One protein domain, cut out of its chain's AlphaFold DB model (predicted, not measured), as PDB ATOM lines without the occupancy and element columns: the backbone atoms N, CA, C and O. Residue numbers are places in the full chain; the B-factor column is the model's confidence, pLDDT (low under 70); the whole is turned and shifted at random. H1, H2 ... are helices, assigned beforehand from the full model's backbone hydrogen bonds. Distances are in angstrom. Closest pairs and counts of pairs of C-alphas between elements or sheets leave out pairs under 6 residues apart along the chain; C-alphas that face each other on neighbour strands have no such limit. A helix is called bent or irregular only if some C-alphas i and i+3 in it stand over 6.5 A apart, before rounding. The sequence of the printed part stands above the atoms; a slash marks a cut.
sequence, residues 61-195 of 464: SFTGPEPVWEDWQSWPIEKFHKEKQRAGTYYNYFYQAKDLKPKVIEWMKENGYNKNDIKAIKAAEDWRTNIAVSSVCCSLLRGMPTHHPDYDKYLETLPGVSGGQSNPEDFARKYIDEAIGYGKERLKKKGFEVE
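AT A GLANCE: This is residues 61 to 195 of the 464 residues of an uncharacterized protein of Flavobacteriaceae bacterium (UniProt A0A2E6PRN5). A short helix, H4, sits in the middle of an elongated helical body, with H1, H2 and the first part of H6 packed on it at steep angles. H1 reaches towards one end, where H5 packs on its first residues, while long H6 runs to the other end and H3 crosses it. The printed part has 135 residues, with six named helices, H1 to H6 in order, and no named strand: the class is all helix. It is only just loose, close to compact, with a radius of gyration of the C-alphas of 17.1 A and spans of 59 by 34 by 27 A.

IN THESE COORDINATES: After residues 61 to 76, which hold no named element, H1 covers residues 77 to 94, 25.7 A long, from C-alpha 77 at (-9.018, -28.201, -17.676), with a kink of 27 degrees near residue 88. H2 is residues 97 to 110, 19.8 A, and irregular: C-alphas 99 and 102 are 7.0 A apart. H3 is residues 115 to 123, H4 residues 131 to 141 and H5 residues 151 to 156. H6, residues 168 to 195, is 40.6 A long and ends with C-alpha 195 at (19.858, -47.296, 27.961).

HOW THE PARTS SIT: H4 is the hub. H1 touches it with residues 87 to 92 alone, at a steep tilt of 57 degrees, opposite ways; the closest C-alphas, of Tyr 91 and Ser 135, are 5.6 A apart. H2 touches H4 at 39 degrees, a steep tilt, the same way, closest at the C-alphas of Ala 97 and Ile 131, 4.7 A. H6 touches H4 with residues 168 to 176 alone, closest at the C-alphas of Val 133 and Ala 172, 5.5 A. H3 touches H6 about perpendicular, at 77 degrees, with C-alphas of Ala 120 and Gly 183 closest at 4.2 A. H5 touches H1, closest at the C-alphas of Ile 77 and Tyr 151, 6.6 A. H1 and H6 are apart. Every O i to N i+4 pair is within hydrogen-bond range in H3, H4, H5 and H6; in H1 13 of 14 are, in H2 8 of 10.

THE WHOLE: The two C-alphas farthest apart, of Thr 157 and Glu 195, are 59.7 A apart. The printed part has no cut. The link from H5 to H6 is long, and residues 157 to 162 stand free. pLDDT is under 70 at residues 61, 163 and 191 to 195.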
ATOM      1  N   SER A  61      -3.546 -52.137 -18.070       67.81
ATOM      2  CA  SER A  61      -4.122 -52.040 -19.419       67.81
ATOM      3  C   SER A  61      -5.491 -51.346 -19.429       67.81
ATOM      4  O   SER A  61      -5.814 -50.675 -20.407       67.81
ATOM      5  N   PHE A  62      -6.254 -51.433 -18.331       70.38
ATOM      6  CA  PHE A  62      -7.590 -50.842 -18.198       70.38
ATOM      7  C   PHE A  62      -7.571 -49.488 -17.476       70.38
ATOM      8  O   PHE A  62      -8.301 -48.570 -17.841       70.38
ATOM      9  N   THR A  63      -6.719 -49.338 -16.459       71.12
ATOM     10  CA  THR A  63      -6.591 -48.103 -15.652       71.12
ATOM     11  C   THR A  63      -5.568 -47.105 -16.219       71.12
ATOM     12  O   THR A  63      -5.512 -45.938 -15.804       71.12
ATOM     13  N   GLY A  64      -4.779 -47.545 -17.203       77.94
ATOM     14  CA  GLY A  64      -3.719 -46.792 -17.865       77.94
ATOM     15  C   GLY A  64      -2.400 -46.763 -17.075       77.94
ATOM     16  O   GLY A  64      -2.360 -47.125 -15.897       77.94
ATOM     17  N   PRO A  65      -1.303 -46.302 -17.703       82.56
ATOM     18  CA  PRO A  65       0.018 -46.252 -17.076       82.56
ATOM     19  C   PRO A  65       0.085 -45.222 -15.940       82.56
ATOM     20  O   PRO A  65      -0.775 -44.342 -15.837       82.56
ATOM     21  N   GLU A  66       1.147 -45.307 -15.130       82.44
ATOM     22  CA  GLU A  66       1.458 -44.342 -14.067       82.44
ATOM     23  C   GLU A  66       1.310 -42.891 -14.567       82.44
ATOM     24  O   GLU A  66       1.853 -42.572 -15.630       82.44
ATOM     25  N   PRO A  67       0.603 -42.015 -13.829       84.50
ATOM     26  CA  PRO A  67       0.367 -40.637 -14.240       84.50
ATOM     27  C   PRO A  67       1.673 -39.886 -14.513       84.50
ATOM     28  O   PRO A  67       2.583 -39.852 -13.676       84.50
ATOM     29  N   VAL A  68       1.743 -39.249 -15.679       84.81
ATOM     30  CA  VAL A  68       2.857 -38.396 -16.101       84.81
ATOM     31  C   VAL A  68       2.291 -37.032 -16.457       84.81
ATOM     32  O   VAL A  68       1.334 -36.932 -17.216       84.81
ATOM     33  N   TRP A  69       2.902 -35.985 -15.915       83.88
ATOM     34  CA  TRP A  69       2.418 -34.610 -16.036       83.88
ATOM     35  C   TRP A  69       3.204 -33.811 -17.083       83.88
ATOM     36  O   TRP A  69       3.302 -32.591 -17.011       83.88
ATOM     37  N   GLU A  70       3.800 -34.495 -18.056       78.06
ATOM     38  CA  GLU A  70       4.446 -33.854 -19.202       78.06
ATOM     39  C   GLU A  70       3.361 -33.190 -20.078       78.06
ATOM     40  O   GLU A  70       2.309 -33.777 -20.329       78.06
ATOM     41  N   ASP A  71       3.587 -31.938 -20.491       80.94
ATOM     42  CA  ASP A  71       2.661 -31.117 -21.293       80.94
ATOM     43  C   ASP A  71       1.298 -30.789 -20.642       80.94
ATOM     44  O   ASP A  71       0.315 -30.514 -21.333       80.94
ATOM     45  N   TRP A  72       1.224 -30.754 -19.305       81.75
ATOM     46  CA  TRP A  72      -0.012 -30.403 -18.587       81.75
ATOM     47  C   TRP A  72      -0.594 -29.035 -18.987       81.75
ATOM     48  O   TRP A  72      -1.805 -28.849 -18.909       81.75
ATOM     49  N   GLN A  73       0.240 -28.091 -19.443       84.12
ATOM     50  CA  GLN A  73      -0.191 -26.744 -19.839       84.12
ATOM     51  C   GLN A  73      -1.089 -26.732 -21.082       84.12
ATOM     52  O   GLN A  73      -1.814 -25.765 -21.291       84.12
ATOM     53  N   SER A  74      -1.015 -27.758 -21.936       84.25
ATOM     54  CA  SER A  74      -1.822 -27.839 -23.160       84.25
ATOM     55  C   SER A  74      -3.078 -28.691 -22.986       84.25
ATOM     56  O   SER A  74      -3.767 -28.977 -23.965       84.25
ATOM     57  N   TRP A  75      -3.352 -29.182 -21.777       83.81
ATOM     58  CA  TRP A  75      -4.509 -30.032 -21.530       83.81
ATOM     59  C   TRP A  75      -5.776 -29.199 -21.312       83.81
ATOM     60  O   TRP A  75      -5.719 -28.160 -20.658       83.81
ATOM     61  N   PRO A  76      -6.942 -29.683 -21.776       88.75
ATOM     62  CA  PRO A  76      -8.221 -29.159 -21.314       88.75
ATOM     63  C   PRO A  76      -8.326 -29.256 -19.788       88.75
ATOM     64  O   PRO A  76      -7.889 -30.250 -19.198       88.75
ATOM     65  N   ILE A  77      -8.955 -28.271 -19.144       87.06
ATOM     66  CA  ILE A  77      -9.018 -28.201 -17.676       87.06
ATOM     67  C   ILE A  77      -9.737 -29.409 -17.049       87.06
ATOM     68  O   ILE A  77      -9.332 -29.911 -16.002       87.06
ATOM     69  N   GLU A  78     -10.727 -29.967 -17.747       86.94
ATOM     70  CA  GLU A  78     -11.406 -31.206 -17.353       86.94
ATOM     71  C   GLU A  78     -10.463 -32.413 -17.351       86.94
ATOM     72  O   GLU A  78     -10.524 -33.268 -16.466       86.94
ATOM     73  N   LYS A  79      -9.565 -32.488 -18.341       88.69
ATOM     74  CA  LYS A  79      -8.555 -33.546 -18.425       88.69
ATOM     75  C   LYS A  79      -7.561 -33.407 -17.278       88.69
ATOM     76  O   LYS A  79      -7.225 -34.405 -16.651       88.69
ATOM     77  N   PHE A  80      -7.144 -32.181 -16.970       87.88
ATOM     78  CA  PHE A  80      -6.292 -31.891 -15.819       87.88
ATOM     79  C   PHE A  80      -6.947 -32.323 -14.494       87.88
ATOM     80  O   PHE A  80      -6.312 -33.001 -13.686       87.88
ATOM     81  N   HIS A  81      -8.232 -32.011 -14.298       87.56
ATOM     82  CA  HIS A  81      -8.999 -32.438 -13.124       87.56
ATOM     83  C   HIS A  81      -9.081 -33.966 -12.998       87.56
ATOM     84  O   HIS A  81      -8.768 -34.524 -11.943       87.56
ATOM     85  N   LYS A  82      -9.454 -34.648 -14.089       88.19
ATOM     86  CA  LYS A  82      -9.564 -36.113 -14.132       88.19
ATOM     87  C   LYS A  82      -8.221 -36.789 -13.874       88.19
ATOM     88  O   LYS A  82      -8.170 -37.742 -13.102       88.19
ATOM     89  N   GLU A  83      -7.132 -36.280 -14.448       88.50
ATOM     90  CA  GLU A  83      -5.796 -36.847 -14.235       88.50
ATOM     91  C   GLU A  83      -5.315 -36.639 -12.787       88.50
ATOM     92  O   GLU A  83      -4.729 -37.549 -12.196       88.50
ATOM     93  N   LYS A  84      -5.652 -35.501 -12.156       86.56
ATOM     94  CA  LYS A  84      -5.379 -35.248 -10.728       86.56
ATOM     95  C   LYS A  84      -6.075 -36.255  -9.815       86.56
ATOM     96  O   LYS A  84      -5.447 -36.775  -8.894       86.56
ATOM     97  N   GLN A  85      -7.348 -36.556 -10.073       87.06
ATOM     98  CA  GLN A  85      -8.087 -37.576  -9.321       87.06
ATOM     99  C   GLN A  85      -7.543 -38.982  -9.595       87.06
ATOM    100  O   GLN A  85      -7.275 -39.746  -8.663       87.06
ATOM    101  N   ARG A  86      -7.310 -39.303 -10.873       89.19
ATOM    102  CA  ARG A  86      -6.776 -40.593 -11.319       89.19
ATOM    103  C   ARG A  86      -5.421 -40.894 -10.693       89.19
ATOM    104  O   ARG A  86      -5.182 -42.045 -10.345       89.19
ATOM    105  N   ALA A  87      -4.559 -39.894 -10.496       89.19
ATOM    106  CA  ALA A  87      -3.263 -40.102  -9.864       89.19
ATOM    107  C   ALA A  87      -3.381 -40.654  -8.439       89.19
ATOM    108  O   ALA A  87      -2.729 -41.645  -8.107       89.19
ATOM    109  N   GLY A  88      -4.277 -40.085  -7.627       87.19
ATOM    110  CA  GLY A  88      -4.597 -40.609  -6.299       87.19
ATOM    111  C   GLY A  88      -5.020 -42.079  -6.344       87.19
ATOM    112  O   GLY A  88      -4.450 -42.912  -5.637       87.19
ATOM    113  N   THR A  89      -5.967 -42.395  -7.228       89.19
ATOM    114  CA  THR A  89      -6.516 -43.746  -7.405       89.19
ATOM    115  C   THR A  89      -5.477 -44.746  -7.913       89.19
ATOM    116  O   THR A  89      -5.398 -45.848  -7.380       89.19
ATOM    117  N   TYR A  90      -4.637 -44.364  -8.881       90.25
ATOM    118  CA  TYR A  90      -3.592 -45.222  -9.445       90.25
ATOM    119  C   TYR A  90      -2.616 -45.694  -8.360       90.25
ATOM    120  O   TYR A  90      -2.406 -46.894  -8.186       90.25
ATOM    121  N   TYR A  91      -2.051 -44.767  -7.579       89.62
ATOM    122  CA  TYR A  91      -1.102 -45.147  -6.531       89.62
ATOM    123  C   TYR A  91      -1.764 -45.940  -5.400       89.62
ATOM    124  O   TYR A  91      -1.114 -46.808  -4.831       89.62
ATOM    125  N   ASN A  92      -3.040 -45.683  -5.101       88.94
ATOM    126  CA  ASN A  92      -3.789 -46.459  -4.113       88.94
ATOM    127  C   ASN A  92      -4.065 -47.900  -4.578       88.94
ATOM    128  O   ASN A  92      -4.014 -48.828  -3.780       88.94
ATOM    129  N   TYR A  93      -4.320 -48.092  -5.872       88.44
ATOM    130  CA  TYR A  93      -4.623 -49.403  -6.441       88.44
ATOM    131  C   TYR A  93      -3.369 -50.275  -6.624       88.44
ATOM    132  O   TYR A  93      -3.392 -51.464  -6.317       88.44
ATOM    133  N   PHE A  94      -2.256 -49.692  -7.090       86.88
ATOM    134  CA  PHE A  94      -1.059 -50.455  -7.478       86.88
ATOM    135  C   PHE A  94       0.047 -50.539  -6.421       86.88
ATOM    136  O   PHE A  94       0.981 -51.328  -6.588       86.88
ATOM    137  N   TYR A  95      -0.008 -49.733  -5.358       87.25
ATOM    138  CA  TYR A  95       1.073 -49.647  -4.377       87.25
ATOM    139  C   TYR A  95       0.559 -49.642  -2.943       87.25
ATOM    140  O   TYR A  95      -0.488 -49.086  -2.628       87.25
ATOM    141  N   GLN A  96       1.361 -50.198  -2.033       85.62
ATOM    142  CA  GLN A  96       1.178 -49.984  -0.603       85.62
ATOM    143  C   GLN A  96       2.058 -48.822  -0.128       85.62
ATOM    144  O   GLN A  96       3.104 -48.521  -0.705       85.62
ATOM    145  N   ALA A  97       1.677 -48.188   0.985       83.75
ATOM    146  CA  ALA A  97       2.426 -47.067   1.566       83.75
ATOM    147  C   ALA A  97       3.919 -47.398   1.799       83.75
ATOM    148  O   ALA A  97       4.798 -46.571   1.548       83.75
ATOM    149  N   LYS A  98       4.222 -48.645   2.193       83.94
ATOM    150  CA  LYS A  98       5.595 -49.150   2.371       83.94
ATOM    151  C   LYS A  98       6.429 -49.093   1.083       83.94
ATOM    152  O   LYS A  98       7.617 -48.777   1.142       83.94
ATOM    153  N   ASP A  99       5.809 -49.352  -0.069       86.25
ATOM    154  CA  ASP A  99       6.488 -49.447  -1.364       86.25
ATOM    155  C   ASP A  99       6.869 -48.056  -1.885       86.25
ATOM    156  O   ASP A  99       7.880 -47.897  -2.572       86.25
ATOM    157  N   LEU A 100       6.089 -47.033  -1.514       87.69
ATOM    158  CA  LEU A 100       6.306 -45.640  -1.907       87.69
ATOM    159  C   LEU A 100       7.149 -44.837  -0.903       87.69
ATOM    160  O   LEU A 100       7.651 -43.764  -1.246       87.69
ATOM    161  N   LYS A 101       7.405 -45.354   0.306       87.56
ATOM    162  CA  LYS A 101       8.266 -44.703   1.313       87.56
ATOM    163  C   LYS A 101       9.655 -44.294   0.776       87.56
ATOM    164  O   LYS A 101      10.111 -43.191   1.092       87.56
ATOM    165  N   PRO A 102      10.344 -45.086  -0.076       90.75
ATOM    166  CA  PRO A 102      11.587 -44.650  -0.716       90.75
ATOM    167  C   PRO A 102      11.420 -43.415  -1.614       90.75
ATOM    168  O   PRO A 102      12.313 -42.567  -1.638       90.75
ATOM    169  N   LYS A 103      10.283 -43.290  -2.312       89.62
ATOM    170  CA  LYS A 103       9.951 -42.135  -3.160       89.62
ATOM    171  C   LYS A 103       9.639 -40.889  -2.341       89.62
ATOM    172  O   LYS A 103      10.088 -39.806  -2.698       89.62
ATOM    173  N   VAL A 104       8.997 -41.042  -1.185       90.31
ATOM    174  CA  VAL A 104       8.844 -39.942  -0.217       90.31
ATOM    175  C   VAL A 104      10.214 -39.423   0.236       90.31
ATOM    176  O   VAL A 104      10.454 -38.220   0.244       90.31
ATOM    177  N   ILE A 105      11.166 -40.315   0.531       91.56
ATOM    178  CA  ILE A 105      12.535 -39.924   0.915       91.56
ATOM    179  C   ILE A 105      13.284 -39.240  -0.243       91.56
ATOM    180  O   ILE A 105      14.097 -38.349   0.000       91.56
ATOM    181  N   GLU A 106      13.058 -39.664  -1.488       92.31
ATOM    182  CA  GLU A 106      13.606 -39.013  -2.688       92.31
ATOM    183  C   GLU A 106      13.083 -37.576  -2.809       92.31
ATOM    184  O   GLU A 106      13.881 -36.641  -2.842       92.31
ATOM    185  N   TRP A 107      11.764 -37.396  -2.715       92.50
ATOM    186  CA  TRP A 107      11.121 -36.082  -2.714       92.50
ATOM    187  C   TRP A 107      11.613 -35.182  -1.569       92.50
ATOM    188  O   TRP A 107      11.903 -34.005  -1.783       92.50
ATOM    189  N   MET A 108      11.801 -35.728  -0.361       91.31
ATOM    190  CA  MET A 108      12.360 -34.983   0.775       91.31
ATOM    191  C   MET A 108      13.784 -34.468   0.498       91.31
ATOM    192  O   MET A 108      14.136 -33.363   0.910       91.31
ATOM    193  N   LYS A 109      14.622 -35.245  -0.200       91.44
ATOM    194  CA  LYS A 109      15.989 -34.813  -0.536       91.44
ATOM    195  C   LYS A 109      15.992 -33.661  -1.534       91.44
ATOM    196  O   LYS A 109      16.772 -32.732  -1.357       91.44
ATOM    197  N   GLU A 110      15.133 -33.719  -2.551       89.62
ATOM    198  CA  GLU A 110      15.002 -32.648  -3.546       89.62
ATOM    199  C   GLU A 110      14.471 -31.352  -2.920       89.62
ATOM    200  O   GLU A 110      14.904 -30.262  -3.282       89.62
ATOM    201  N   ASN A 111      13.620 -31.473  -1.897       88.44
ATOM    202  CA  ASN A 111      12.996 -30.352  -1.192       88.44
ATOM    203  C   ASN A 111      13.771 -29.837   0.037       88.44
ATOM    204  O   ASN A 111      13.219 -29.074   0.834       88.44
ATOM    205  N   GLY A 112      15.042 -30.225   0.196       86.31
ATOM    206  CA  GLY A 112      15.963 -29.627   1.172       86.31
ATOM    207  C   GLY A 112      15.845 -30.127   2.617       86.31
ATOM    208  O   GLY A 112      16.366 -29.472   3.523       86.31
ATOM    209  N   TYR A 113      15.206 -31.275   2.863       89.81
ATOM    210  CA  TYR A 113      15.145 -31.865   4.204       89.81
ATOM    211  C   TYR A 113      16.524 -32.345   4.679       89.81
ATOM    212  O   TYR A 113      17.328 -32.891   3.916       89.81
ATOM    213  N   ASN A 114      16.809 -32.169   5.972       89.00
ATOM    214  CA  ASN A 114      18.108 -32.532   6.532       89.00
ATOM    215  C   ASN A 114      18.238 -34.059   6.750       89.00
ATOM    216  O   ASN A 114      17.269 -34.823   6.753       89.00
ATOM    217  N   LYS A 115      19.471 -34.531   6.980       88.75
ATOM    218  CA  LYS A 115      19.747 -35.964   7.209       88.75
ATOM    219  C   LYS A 115      19.060 -36.521   8.466       88.75
ATOM    220  O   LYS A 115      18.744 -37.710   8.500       88.75
ATOM    221  N   ASN A 116      18.833 -35.689   9.483       86.94
ATOM    222  CA  ASN A 116      18.187 -36.093  10.734       86.94
ATOM    223  C   ASN A 116      16.681 -36.313  10.544       86.94
ATOM    224  O   ASN A 116      16.133 -37.256  11.107       86.94
ATOM    225  N   ASP A 117      16.037 -35.519   9.697       88.00
ATOM    226  CA  ASP A 117      14.627 -35.646   9.341       88.00
ATOM    227  C   ASP A 117      14.399 -36.907   8.500       88.00
ATOM    228  O   ASP A 117      13.474 -37.672   8.762       88.00
ATOM    229  N   ILE A 118      15.323 -37.228   7.585       90.69
ATOM    230  CA  ILE A 118      15.313 -38.511   6.857       90.69
ATOM    231  C   ILE A 118      15.518 -39.700   7.813       90.69
ATOM    232  O   ILE A 118      14.964 -40.781   7.611       90.69
ATOM    233  N   LYS A 119      16.326 -39.545   8.867       89.94
ATOM    234  CA  LYS A 119      16.482 -40.588   9.892       89.94
ATOM    235  C   LYS A 119      15.201 -40.747  10.718       89.94
ATOM    236  O   LYS A 119      14.807 -41.878  10.997       89.94
ATOM    237  N   ALA A 120      14.546 -39.642  11.065       89.44
ATOM    238  CA  ALA A 120      13.289 -39.634  11.804       89.44
ATOM    239  C   ALA A 120      12.149 -40.281  11.003       89.44
ATOM    240  O   ALA A 120      11.511 -41.195  11.515       89.44
ATOM    241  N   ILE A 121      11.953 -39.918   9.730       89.69
ATOM    242  CA  ILE A 121      10.887 -40.499   8.894       89.69
ATOM    243  C   ILE A 121      11.077 -42.012   8.675       89.69
ATOM    244  O   ILE A 121      10.115 -42.772   8.608       89.69
ATOM    245  N   LYS A 122      12.330 -42.485   8.605       89.25
ATOM    246  CA  LYS A 122      12.640 -43.922   8.536       89.25
ATOM    247  C   LYS A 122      12.300 -44.654   9.830       89.25
ATOM    248  O   LYS A 122      11.959 -45.831   9.777       89.25
ATOM    249  N   ALA A 123      12.428 -43.977  10.969       88.25
ATOM    250  CA  ALA A 123      12.082 -44.528  12.270       88.25
ATOM    251  C   ALA A 123      10.571 -44.492  12.540       88.25
ATOM    252  O   ALA A 123      10.090 -45.359  13.262       88.25
ATOM    253  N   ALA A 124       9.830 -43.536  11.975       87.44
ATOM    254  CA  ALA A 124       8.374 -43.462  12.082       87.44
ATOM    255  C   ALA A 124       7.685 -44.704  11.485       87.44
ATOM    256  O   ALA A 124       8.210 -45.340  10.561       87.44
ATOM    257  N   GLU A 125       6.519 -45.062  12.026       83.81
ATOM    258  CA  GLU A 125       5.704 -46.168  11.523       83.81
ATOM    259  C   GLU A 125       5.254 -45.923  10.076       83.81
ATOM    260  O   GLU A 125       4.953 -44.796   9.686       83.81
ATOM    261  N   ASP A 126       5.165 -46.986   9.276       79.25
ATOM    262  CA  ASP A 126       4.883 -46.867   7.837       79.25
ATOM    263  C   ASP A 126       3.509 -46.256   7.533       79.25
ATOM    264  O   ASP A 126       3.355 -45.559   6.534       79.25
ATOM    265  N   TRP A 127       2.529 -46.443   8.421       81.31
ATOM    266  CA  TRP A 127       1.188 -45.869   8.278       81.31
ATOM    267  C   TRP A 127       1.138 -44.349   8.507       81.31
ATOM    268  O   TRP A 127       0.171 -43.708   8.097       81.31
ATOM    269  N   ARG A 128       2.175 -43.751   9.117       84.38
ATOM    270  CA  ARG A 128       2.291 -42.289   9.290       84.38
ATOM    271  C   ARG A 128       2.582 -41.583   7.967       84.38
ATOM    272  O   ARG A 128       2.135 -40.462   7.761       84.38
ATOM    273  N   THR A 129       3.277 -42.252   7.051       85.56
ATOM    274  CA  THR A 129       3.393 -41.846   5.645       85.56
ATOM    275  C   THR A 129       2.347 -42.601   4.835       85.56
ATOM    276  O   THR A 129       2.668 -43.565   4.146       85.56
ATOM    277  N   ASN A 130       1.078 -42.211   4.974       86.94
ATOM    278  CA  ASN A 130      -0.032 -42.902   4.320       86.94
ATOM    279  C   ASN A 130       0.071 -42.869   2.778       86.94
ATOM    280  O   ASN A 130       0.906 -42.176   2.179       86.94
ATOM    281  N   ILE A 131      -0.803 -43.633   2.120       89.81
ATOM    282  CA  ILE A 131      -0.787 -43.760   0.662       89.81
ATOM    283  C   ILE A 131      -1.106 -42.439  -0.052       89.81
ATOM    284  O   ILE A 131      -0.528 -42.166  -1.099       89.81
ATOM    285  N   ALA A 132      -1.944 -41.577   0.535       89.25
ATOM    286  CA  ALA A 132      -2.307 -40.284  -0.043       89.25
ATOM    287  C   ALA A 132      -1.107 -39.324  -0.099       89.25
ATOM    288  O   ALA A 132      -0.809 -38.758  -1.148       89.25
ATOM    289  N   VAL A 133      -0.358 -39.197   0.998       90.19
ATOM    290  CA  VAL A 133       0.866 -38.377   1.066       90.19
ATOM    291  C   VAL A 133       1.928 -38.928   0.121       90.19
ATOM    292  O   VAL A 133       2.577 -38.178  -0.609       90.19
ATOM    293  N   SER A 134       2.067 -40.254   0.086       90.56
ATOM    294  CA  SER A 134       3.026 -40.931  -0.785       90.56
ATOM    295  C   SER A 134       2.693 -40.755  -2.271       90.56
ATOM    296  O   SER A 134       3.588 -40.490  -3.073       90.56
ATOM    297  N   SER A 135       1.409 -40.835  -2.628       91.19
ATOM    298  CA  SER A 135       0.880 -40.596  -3.975       91.19
ATOM    299  C   SER A 135       1.157 -39.168  -4.449       91.19
ATOM    300  O   SER A 135       1.657 -38.962  -5.558       91.19
ATOM    301  N   VAL A 136       0.934 -38.176  -3.579       90.62
ATOM    302  CA  VAL A 136       1.238 -36.770  -3.876       90.62
ATOM    303  C   VAL A 136       2.739 -36.562  -4.086       90.62
ATOM    304  O   VAL A 136       3.125 -35.955  -5.082       90.62
ATOM    305  N   CYS A 137       3.602 -37.122  -3.229       90.75
ATOM    306  CA  CYS A 137       5.059 -37.035  -3.405       90.75
ATOM    307  C   CYS A 137       5.518 -37.655  -4.734       90.75
ATOM    308  O   CYS A 137       6.345 -37.073  -5.434       90.75
ATOM    309  N   CYS A 138       4.969 -38.816  -5.110       89.69
ATOM    310  CA  CYS A 138       5.287 -39.465  -6.384       89.69
ATOM    311  C   CYS A 138       4.807 -38.636  -7.579       89.69
ATOM    312  O   CYS A 138       5.550 -38.461  -8.543       89.69
ATOM    313  N   SER A 139       3.602 -38.072  -7.494       89.38
ATOM    314  CA  SER A 139       3.043 -37.204  -8.534       89.38
ATOM    315  C   SER A 139       3.875 -35.929  -8.712       89.38
ATOM    316  O   SER A 139       4.177 -35.551  -9.842       89.38
ATOM    317  N   LEU A 140       4.333 -35.312  -7.614       89.62
ATOM    318  CA  LEU A 140       5.235 -34.154  -7.641       89.62
ATOM    319  C   LEU A 140       6.592 -34.501  -8.278       89.62
ATOM    320  O   LEU A 140       7.063 -33.765  -9.142       89.62
ATOM    321  N   LEU A 141       7.182 -35.655  -7.941       88.56
ATOM    322  CA  LEU A 141       8.410 -36.150  -8.590       88.56
ATOM    323  C   LEU A 141       8.230 -36.404 -10.098       88.56
ATOM    324  O   LEU A 141       9.199 -36.360 -10.855       88.56
ATOM    325  N   ARG A 142       6.999 -36.682 -10.545       86.25
ATOM    326  CA  ARG A 142       6.629 -36.876 -11.958       86.25
ATOM    327  C   ARG A 142       6.133 -35.606 -12.649       86.25
ATOM    328  O   ARG A 142       5.602 -35.689 -13.755       86.25
ATOM    329  N   GLY A 143       6.348 -34.444 -12.033       84.94
ATOM    330  CA  GLY A 143       6.113 -33.141 -12.651       84.94
ATOM    331  C   GLY A 143       4.706 -32.580 -12.466       84.94
ATOM    332  O   GLY A 143       4.344 -31.657 -13.192       84.94
ATOM    333  N   MET A 144       3.909 -33.108 -11.527       86.25
ATOM    334  CA  MET A 144       2.602 -32.532 -11.200       86.25
ATOM    335  C   MET A 144       2.759 -31.060 -10.790       86.25
ATOM    336  O   MET A 144       3.537 -30.773  -9.875       86.25
ATOM    337  N   PRO A 145       2.033 -30.120 -11.420       85.75
ATOM    338  CA  PRO A 145       2.132 -28.715 -11.062       85.75
ATOM    339  C   PRO A 145       1.487 -28.439  -9.704       85.75
ATOM    340  O   PRO A 145       0.480 -29.040  -9.325       85.75
ATOM    341  N   THR A 146       2.053 -27.474  -8.983       83.25
ATOM    342  CA  THR A 146       1.518 -27.000  -7.701       83.25
ATOM    343  C   THR A 146       0.283 -26.117  -7.884       83.25
ATOM    344  O   THR A 146      -0.647 -26.195  -7.083       83.25
ATOM    345  N   HIS A 147       0.235 -25.334  -8.968       83.38
ATOM    346  CA  HIS A 147      -0.853 -24.407  -9.282       83.38
ATOM    347  C   HIS A 147      -1.190 -24.395 -10.783       83.38
ATOM    348  O   HIS A 147      -0.287 -24.477 -11.617       83.38
ATOM    349  N   HIS A 148      -2.480 -24.278 -11.119       82.62
ATOM    350  CA  HIS A 148      -2.970 -24.119 -12.489       82.62
ATOM    351  C   HIS A 148      -3.918 -22.901 -12.553       82.62
ATOM    352  O   HIS A 148      -4.972 -22.944 -11.921       82.62
ATOM    353  N   PRO A 149      -3.614 -21.854 -13.350       83.38
ATOM    354  CA  PRO A 149      -4.355 -20.583 -13.328       83.38
ATOM    355  C   PRO A 149      -5.873 -20.697 -13.546       83.38
ATOM    356  O   PRO A 149      -6.644 -19.990 -12.907       83.38
ATOM    357  N   ASP A 150      -6.311 -21.599 -14.430       84.00
ATOM    358  CA  ASP A 150      -7.738 -21.766 -14.759       84.00
ATOM    359  C   ASP A 150      -8.470 -22.820 -13.912       84.00
ATOM    360  O   ASP A 150      -9.659 -23.061 -14.113       84.00
ATOM    361  N   TYR A 151      -7.782 -23.475 -12.971       83.81
ATOM    362  CA  TYR A 151      -8.370 -24.586 -12.220       83.81
ATOM    363  C   TYR A 151      -9.349 -24.114 -11.148       83.81
ATOM    364  O   TYR A 151     -10.380 -24.750 -10.967       83.81
ATOM    365  N   ASP A 152      -9.085 -22.972 -10.513       84.12
ATOM    366  CA  ASP A 152     -10.004 -22.366  -9.541       84.12
ATOM    367  C   ASP A 152     -11.369 -22.060 -10.169       84.12
ATOM    368  O   ASP A 152     -12.400 -22.493  -9.659       84.12
ATOM    369  N   LYS A 153     -11.362 -21.430 -11.352       86.12
ATOM    370  CA  LYS A 153     -12.579 -21.140 -12.124       86.12
ATOM    371  C   LYS A 153     -13.343 -22.409 -12.488       86.12
ATOM    372  O   LYS A 153     -14.565 -22.419 -12.477       86.12
ATOM    373  N   TYR A 154     -12.631 -23.487 -12.817       85.25
ATOM    374  CA  TYR A 154     -13.258 -24.773 -13.115       85.25
ATOM    375  C   TYR A 154     -13.881 -25.417 -11.870       85.25
ATOM    376  O   TYR A 154     -14.979 -25.961 -11.957       85.25
ATOM    377  N   LEU A 155     -13.236 -25.326 -10.704       84.88
ATOM    378  CA  LEU A 155     -13.795 -25.849  -9.453       84.88
ATOM    379  C   LEU A 155     -15.102 -25.144  -9.062       84.88
ATOM    380  O   LEU A 155     -16.014 -25.818  -8.594       84.88
ATOM    381  N   GLU A 156     -15.228 -23.839  -9.317       85.69
ATOM    382  CA  GLU A 156     -16.466 -23.076  -9.082       85.69
ATOM    383  C   GLU A 156     -17.647 -23.557  -9.944       85.69
ATOM    384  O   GLU A 156     -18.800 -23.402  -9.550       85.69
ATOM    385  N   THR A 157     -17.381 -24.177 -11.104       87.19
ATOM    386  CA  THR A 157     -18.441 -24.748 -11.960       87.19
ATOM    387  C   THR A 157     -18.994 -26.078 -11.443       87.19
ATOM    388  O   THR A 157     -20.059 -26.509 -11.885       87.19
ATOM    389  N   LEU A 158     -18.292 -26.748 -10.521       85.38
ATOM    390  CA  LEU A 158     -18.674 -28.071 -10.031       85.38
ATOM    391  C   LEU A 158     -19.643 -27.963  -8.839       85.38
ATOM    392  O   LEU A 158     -19.325 -27.314  -7.839       85.38
ATOM    393  N   PRO A 159     -20.807 -28.638  -8.882       83.88
ATOM    394  CA  PRO A 159     -21.768 -28.585  -7.790       83.88
ATOM    395  C   PRO A 159     -21.190 -29.231  -6.523       83.88
ATOM    396  O   PRO A 159     -20.707 -30.363  -6.549       83.88
ATOM    397  N   GLY A 160     -21.262 -28.516  -5.397       79.25
ATOM    398  CA  GLY A 160     -20.843 -29.022  -4.083       79.25
ATOM    399  C   GLY A 160     -19.350 -28.885  -3.762       79.25
ATOM    400  O   GLY A 160     -18.922 -29.369  -2.716       79.25
ATOM    401  N   VAL A 161     -18.559 -28.217  -4.610       80.06
ATOM    402  CA  VAL A 161     -17.149 -27.912  -4.325       80.06
ATOM    403  C   VAL A 161     -17.037 -26.503  -3.745       80.06
ATOM    404  O   VAL A 161     -17.387 -25.523  -4.395       80.06
ATOM    405  N   SER A 162     -16.541 -26.392  -2.513       70.44
ATOM    406  CA  SER A 162     -16.209 -25.116  -1.876       70.44
ATOM    407  C   SER A 162     -14.727 -25.084  -1.495       70.44
ATOM    408  O   SER A 162     -14.173 -26.062  -0.991       70.44
ATOM    409  N   GLY A 163     -14.072 -23.952  -1.761       65.94
ATOM    410  CA  GLY A 163     -12.628 -23.779  -1.586       65.94
ATOM    411  C   GLY A 163     -11.847 -23.932  -2.896       65.94
ATOM    412  O   GLY A 163     -12.128 -24.806  -3.710       65.94
ATOM    413  N   GLY A 164     -10.873 -23.042  -3.103       77.62
ATOM    414  CA  GLY A 164     -10.024 -23.034  -4.296       77.62
ATOM    415  C   GLY A 164      -9.008 -24.180  -4.340       77.62
ATOM    416  O   GLY A 164      -9.021 -25.118  -3.537       77.62
ATOM    417  N   GLN A 165      -8.081 -24.098  -5.286       79.69
ATOM    418  CA  GLN A 165      -7.058 -25.096  -5.535       79.69
ATOM    419  C   GLN A 165      -6.176 -25.312  -4.303       79.69
ATOM    420  O   GLN A 165      -5.439 -24.434  -3.858       79.69
ATOM    421  N   SER A 166      -6.164 -26.550  -3.809       78.56
ATOM    422  CA  SER A 166      -5.197 -26.987  -2.806       78.56
ATOM    423  C   SER A 166      -3.799 -27.136  -3.409       78.56
ATOM    424  O   SER A 166      -3.634 -27.742  -4.476       78.56
ATOM    425  N   ASN A 167      -2.790 -26.621  -2.698       85.81
ATOM    426  CA  ASN A 167      -1.383 -26.816  -3.033       85.81
ATOM    427  C   ASN A 167      -0.924 -28.219  -2.578       85.81
ATOM    428  O   ASN A 167      -0.867 -28.485  -1.371       85.81
ATOM    429  N   PRO A 168      -0.577 -29.131  -3.507       84.88
ATOM    430  CA  PRO A 168      -0.154 -30.484  -3.155       84.88
ATOM    431  C   PRO A 168       1.167 -30.520  -2.374       84.88
ATOM    432  O   PRO A 168       1.391 -31.436  -1.584       84.88
ATOM    433  N   GLU A 169       2.040 -29.528  -2.568       86.31
ATOM    434  CA  GLU A 169       3.306 -29.437  -1.839       86.31
ATOM    435  C   GLU A 169       3.071 -29.154  -0.352       86.31
ATOM    436  O   GLU A 169       3.635 -29.842   0.498       86.31
ATOM    437  N   ASP A 170       2.188 -28.205  -0.030       87.88
ATOM    438  CA  ASP A 170       1.858 -27.854   1.357       87.88
ATOM    439  C   ASP A 170       1.204 -29.031   2.086       87.88
ATOM    440  O   ASP A 170       1.527 -29.314   3.243       87.88
ATOM    441  N   PHE A 171       0.344 -29.776   1.383       88.31
ATOM    442  CA  PHE A 171      -0.217 -31.026   1.885       88.31
ATOM    443  C   PHE A 171       0.889 -32.039   2.216       88.31
ATOM    444  O   PHE A 171       0.943 -32.538   3.339       88.31
ATOM    445  N   ALA A 172       1.807 -32.314   1.283       89.75
ATOM    446  CA  ALA A 172       2.893 -33.267   1.514       89.75
ATOM    447  C   ALA A 172       3.793 -32.849   2.690       89.75
ATOM    448  O   ALA A 172       4.087 -33.677   3.554       89.75
ATOM    449  N   ARG A 173       4.179 -31.566   2.764       90.62
ATOM    450  CA  ARG A 173       5.023 -31.027   3.845       90.62
ATOM    451  C   ARG A 173       4.370 -31.192   5.211       90.62
ATOM    452  O   ARG A 173       5.009 -31.734   6.107       90.62
ATOM    453  N   LYS A 174       3.091 -30.820   5.350       91.69
ATOM    454  CA  LYS A 174       2.349 -30.923   6.617       91.69
ATOM    455  C   LYS A 174       2.431 -32.331   7.219       91.69
ATOM    456  O   LYS A 174       2.854 -32.493   8.360       91.69
ATOM    457  N   TYR A 175       2.078 -33.352   6.441       89.81
ATOM    458  CA  TYR A 175       2.052 -34.731   6.939       89.81
ATOM    459  C   TYR A 175       3.451 -35.336   7.122       89.81
ATOM    460  O   TYR A 175       3.663 -36.146   8.026       89.81
ATOM    461  N   ILE A 176       4.422 -34.952   6.289       91.44
ATOM    462  CA  ILE A 176       5.820 -35.372   6.451       91.44
ATOM    463  C   ILE A 176       6.408 -34.794   7.740       91.44
ATOM    464  O   ILE A 176       7.076 -35.519   8.477       91.44
ATOM    465  N   ASP A 177       6.125 -33.531   8.052       90.88
ATOM    466  CA  ASP A 177       6.600 -32.868   9.267       90.88
ATOM    467  C   ASP A 177       5.971 -33.486  10.528       90.88
ATOM    468  O   ASP A 177       6.680 -33.757  11.503       90.88
ATOM    469  N   GLU A 178       4.677 -33.823  10.484       91.88
ATOM    470  CA  GLU A 178       4.005 -34.603  11.533       91.88
ATOM    471  C   GLU A 178       4.680 -35.976  11.731       91.88
ATOM    472  O   GLU A 178       5.036 -36.352  12.852       91.88
ATOM    473  N   ALA A 179       4.940 -36.712  10.644       90.44
ATOM    474  CA  ALA A 179       5.610 -38.013  10.689       90.44
ATOM    475  C   ALA A 179       7.057 -37.922  11.212       90.44
ATOM    476  O   ALA A 179       7.511 -38.803  11.947       90.44
ATOM    477  N   ILE A 180       7.783 -36.844  10.894       91.50
ATOM    478  CA  ILE A 180       9.108 -36.554  11.462       91.50
ATOM    479  C   ILE A 180       9.009 -36.345  12.977       91.50
ATOM    480  O   ILE A 180       9.876 -36.840  13.705       91.50
ATOM    481  N   GLY A 181       7.975 -35.651  13.461       90.00
ATOM    482  CA  GLY A 181       7.711 -35.462  14.891       90.00
ATOM    483  C   GLY A 181       7.613 -36.793  15.638       90.00
ATOM    484  O   GLY A 181       8.385 -37.042  16.570       90.00
ATOM    485  N   TYR A 182       6.761 -37.700  15.152       88.69
ATOM    486  CA  TYR A 182       6.631 -39.054  15.707       88.69
ATOM    487  C   TYR A 182       7.929 -39.865  15.596       88.69
ATOM    488  O   TYR A 182       8.340 -40.542  16.541       88.69
ATOM    489  N   GLY A 183       8.631 -39.757  14.465       88.06
ATOM    490  CA  GLY A 183       9.923 -40.406  14.256       88.06
ATOM    491  C   GLY A 183      10.993 -39.962  15.258       88.06
ATOM    492  O   GLY A 183      11.747 -40.794  15.770       88.06
ATOM    493  N   LYS A 184      11.042 -38.665  15.584       89.38
ATOM    494  CA  LYS A 184      11.940 -38.101  16.607       89.38
ATOM    495  C   LYS A 184      11.583 -38.609  18.004       89.38
ATOM    496  O   LYS A 184      12.480 -39.010  18.745       89.38
ATOM    497  N   GLU A 185      10.297 -38.666  18.344       88.88
ATOM    498  CA  GLU A 185       9.832 -39.204  19.629       88.88
ATOM    499  C   GLU A 185      10.176 -40.692  19.784       88.88
ATOM    500  O   GLU A 185      10.680 -41.118  20.826       88.88
ATOM    501  N   ARG A 186       9.996 -41.489  18.727       85.94
ATOM    502  CA  ARG A 186      10.340 -42.916  18.739       85.94
ATOM    503  C   ARG A 186      11.841 -43.153  18.847       85.94
ATOM    504  O   ARG A 186      12.261 -44.056  19.564       85.94
ATOM    505  N   LEU A 187      12.661 -42.349  18.169       85.50
ATOM    506  CA  LEU A 187      14.118 -42.405  18.323       85.50
ATOM    507  C   LEU A 187      14.549 -42.058  19.753       85.50
ATOM    508  O   LEU A 187      15.462 -42.696  20.273       85.50
ATOM    509  N   LYS A 188      13.864 -41.109  20.403       83.94
ATOM    510  CA  LYS A 188      14.074 -40.777  21.815       83.94
ATOM    511  C   LYS A 188      13.695 -41.955  22.723       83.94
ATOM    512  O   LYS A 188      14.531 -42.378  23.512       83.94
ATOM    513  N   LYS A 189      12.503 -42.550  22.560       79.50
ATOM    514  CA  LYS A 189      12.058 -43.738  23.326       79.50
ATOM    515  C   LYS A 189      12.982 -44.947  23.138       79.50
ATOM    516  O   LYS A 189      13.388 -45.544  24.127       79.50
ATOM    517  N   LYS A 190      13.407 -45.240  21.902       71.44
ATOM    518  CA  LYS A 190      14.409 -46.282  21.622       71.44
ATOM    519  C   LYS A 190      15.755 -45.994  22.288       71.44
ATOM    520  O   LYS A 190      16.392 -46.926  22.751       71.44
ATOM    521  N   GLY A 191      16.186 -44.732  22.353       63.78
ATOM    522  CA  GLY A 191      17.379 -44.343  23.112       63.78
ATOM    523  C   GLY A 191      17.261 -44.709  24.595       63.78
ATOM    524  O   GLY A 191      18.149 -45.360  25.130       63.78
ATOM    525  N   PHE A 192      16.122 -44.395  25.218       55.38
ATOM    526  CA  PHE A 192      15.838 -44.744  26.617       55.38
ATOM    527  C   PHE A 192      15.680 -46.258  26.863       55.38
ATOM    528  O   PHE A 192      16.076 -46.753  27.915       55.38
ATOM    529  N   GLU A 193      15.118 -47.016  25.917       53.12
ATOM    530  CA  GLU A 193      15.023 -48.484  26.005       53.12
ATOM    531  C   GLU A 193      16.384 -49.164  25.830       53.12
ATOM    532  O   GLU A 193      16.690 -50.100  26.564       53.12
ATOM    533  N   VAL A 194      17.226 -48.662  24.920       48.38
ATOM    534  CA  VAL A 194      18.618 -49.108  24.782       48.38
ATOM    535  C   VAL A 194      19.397 -48.790  26.059       48.38
ATOM    536  O   VAL A 194      20.087 -49.662  26.563       48.38
ATOM    537  N   GLU A 195      19.237 -47.611  26.663       50.38
ATOM    538  CA  GLU A 195      19.858 -47.296  27.961       50.38
ATOM    539  C   GLU A 195      19.377 -48.213  29.099       50.38
ATOM    540  O   GLU A 195      20.177 -48.607  29.949       50.38
TER     541      GLU A 195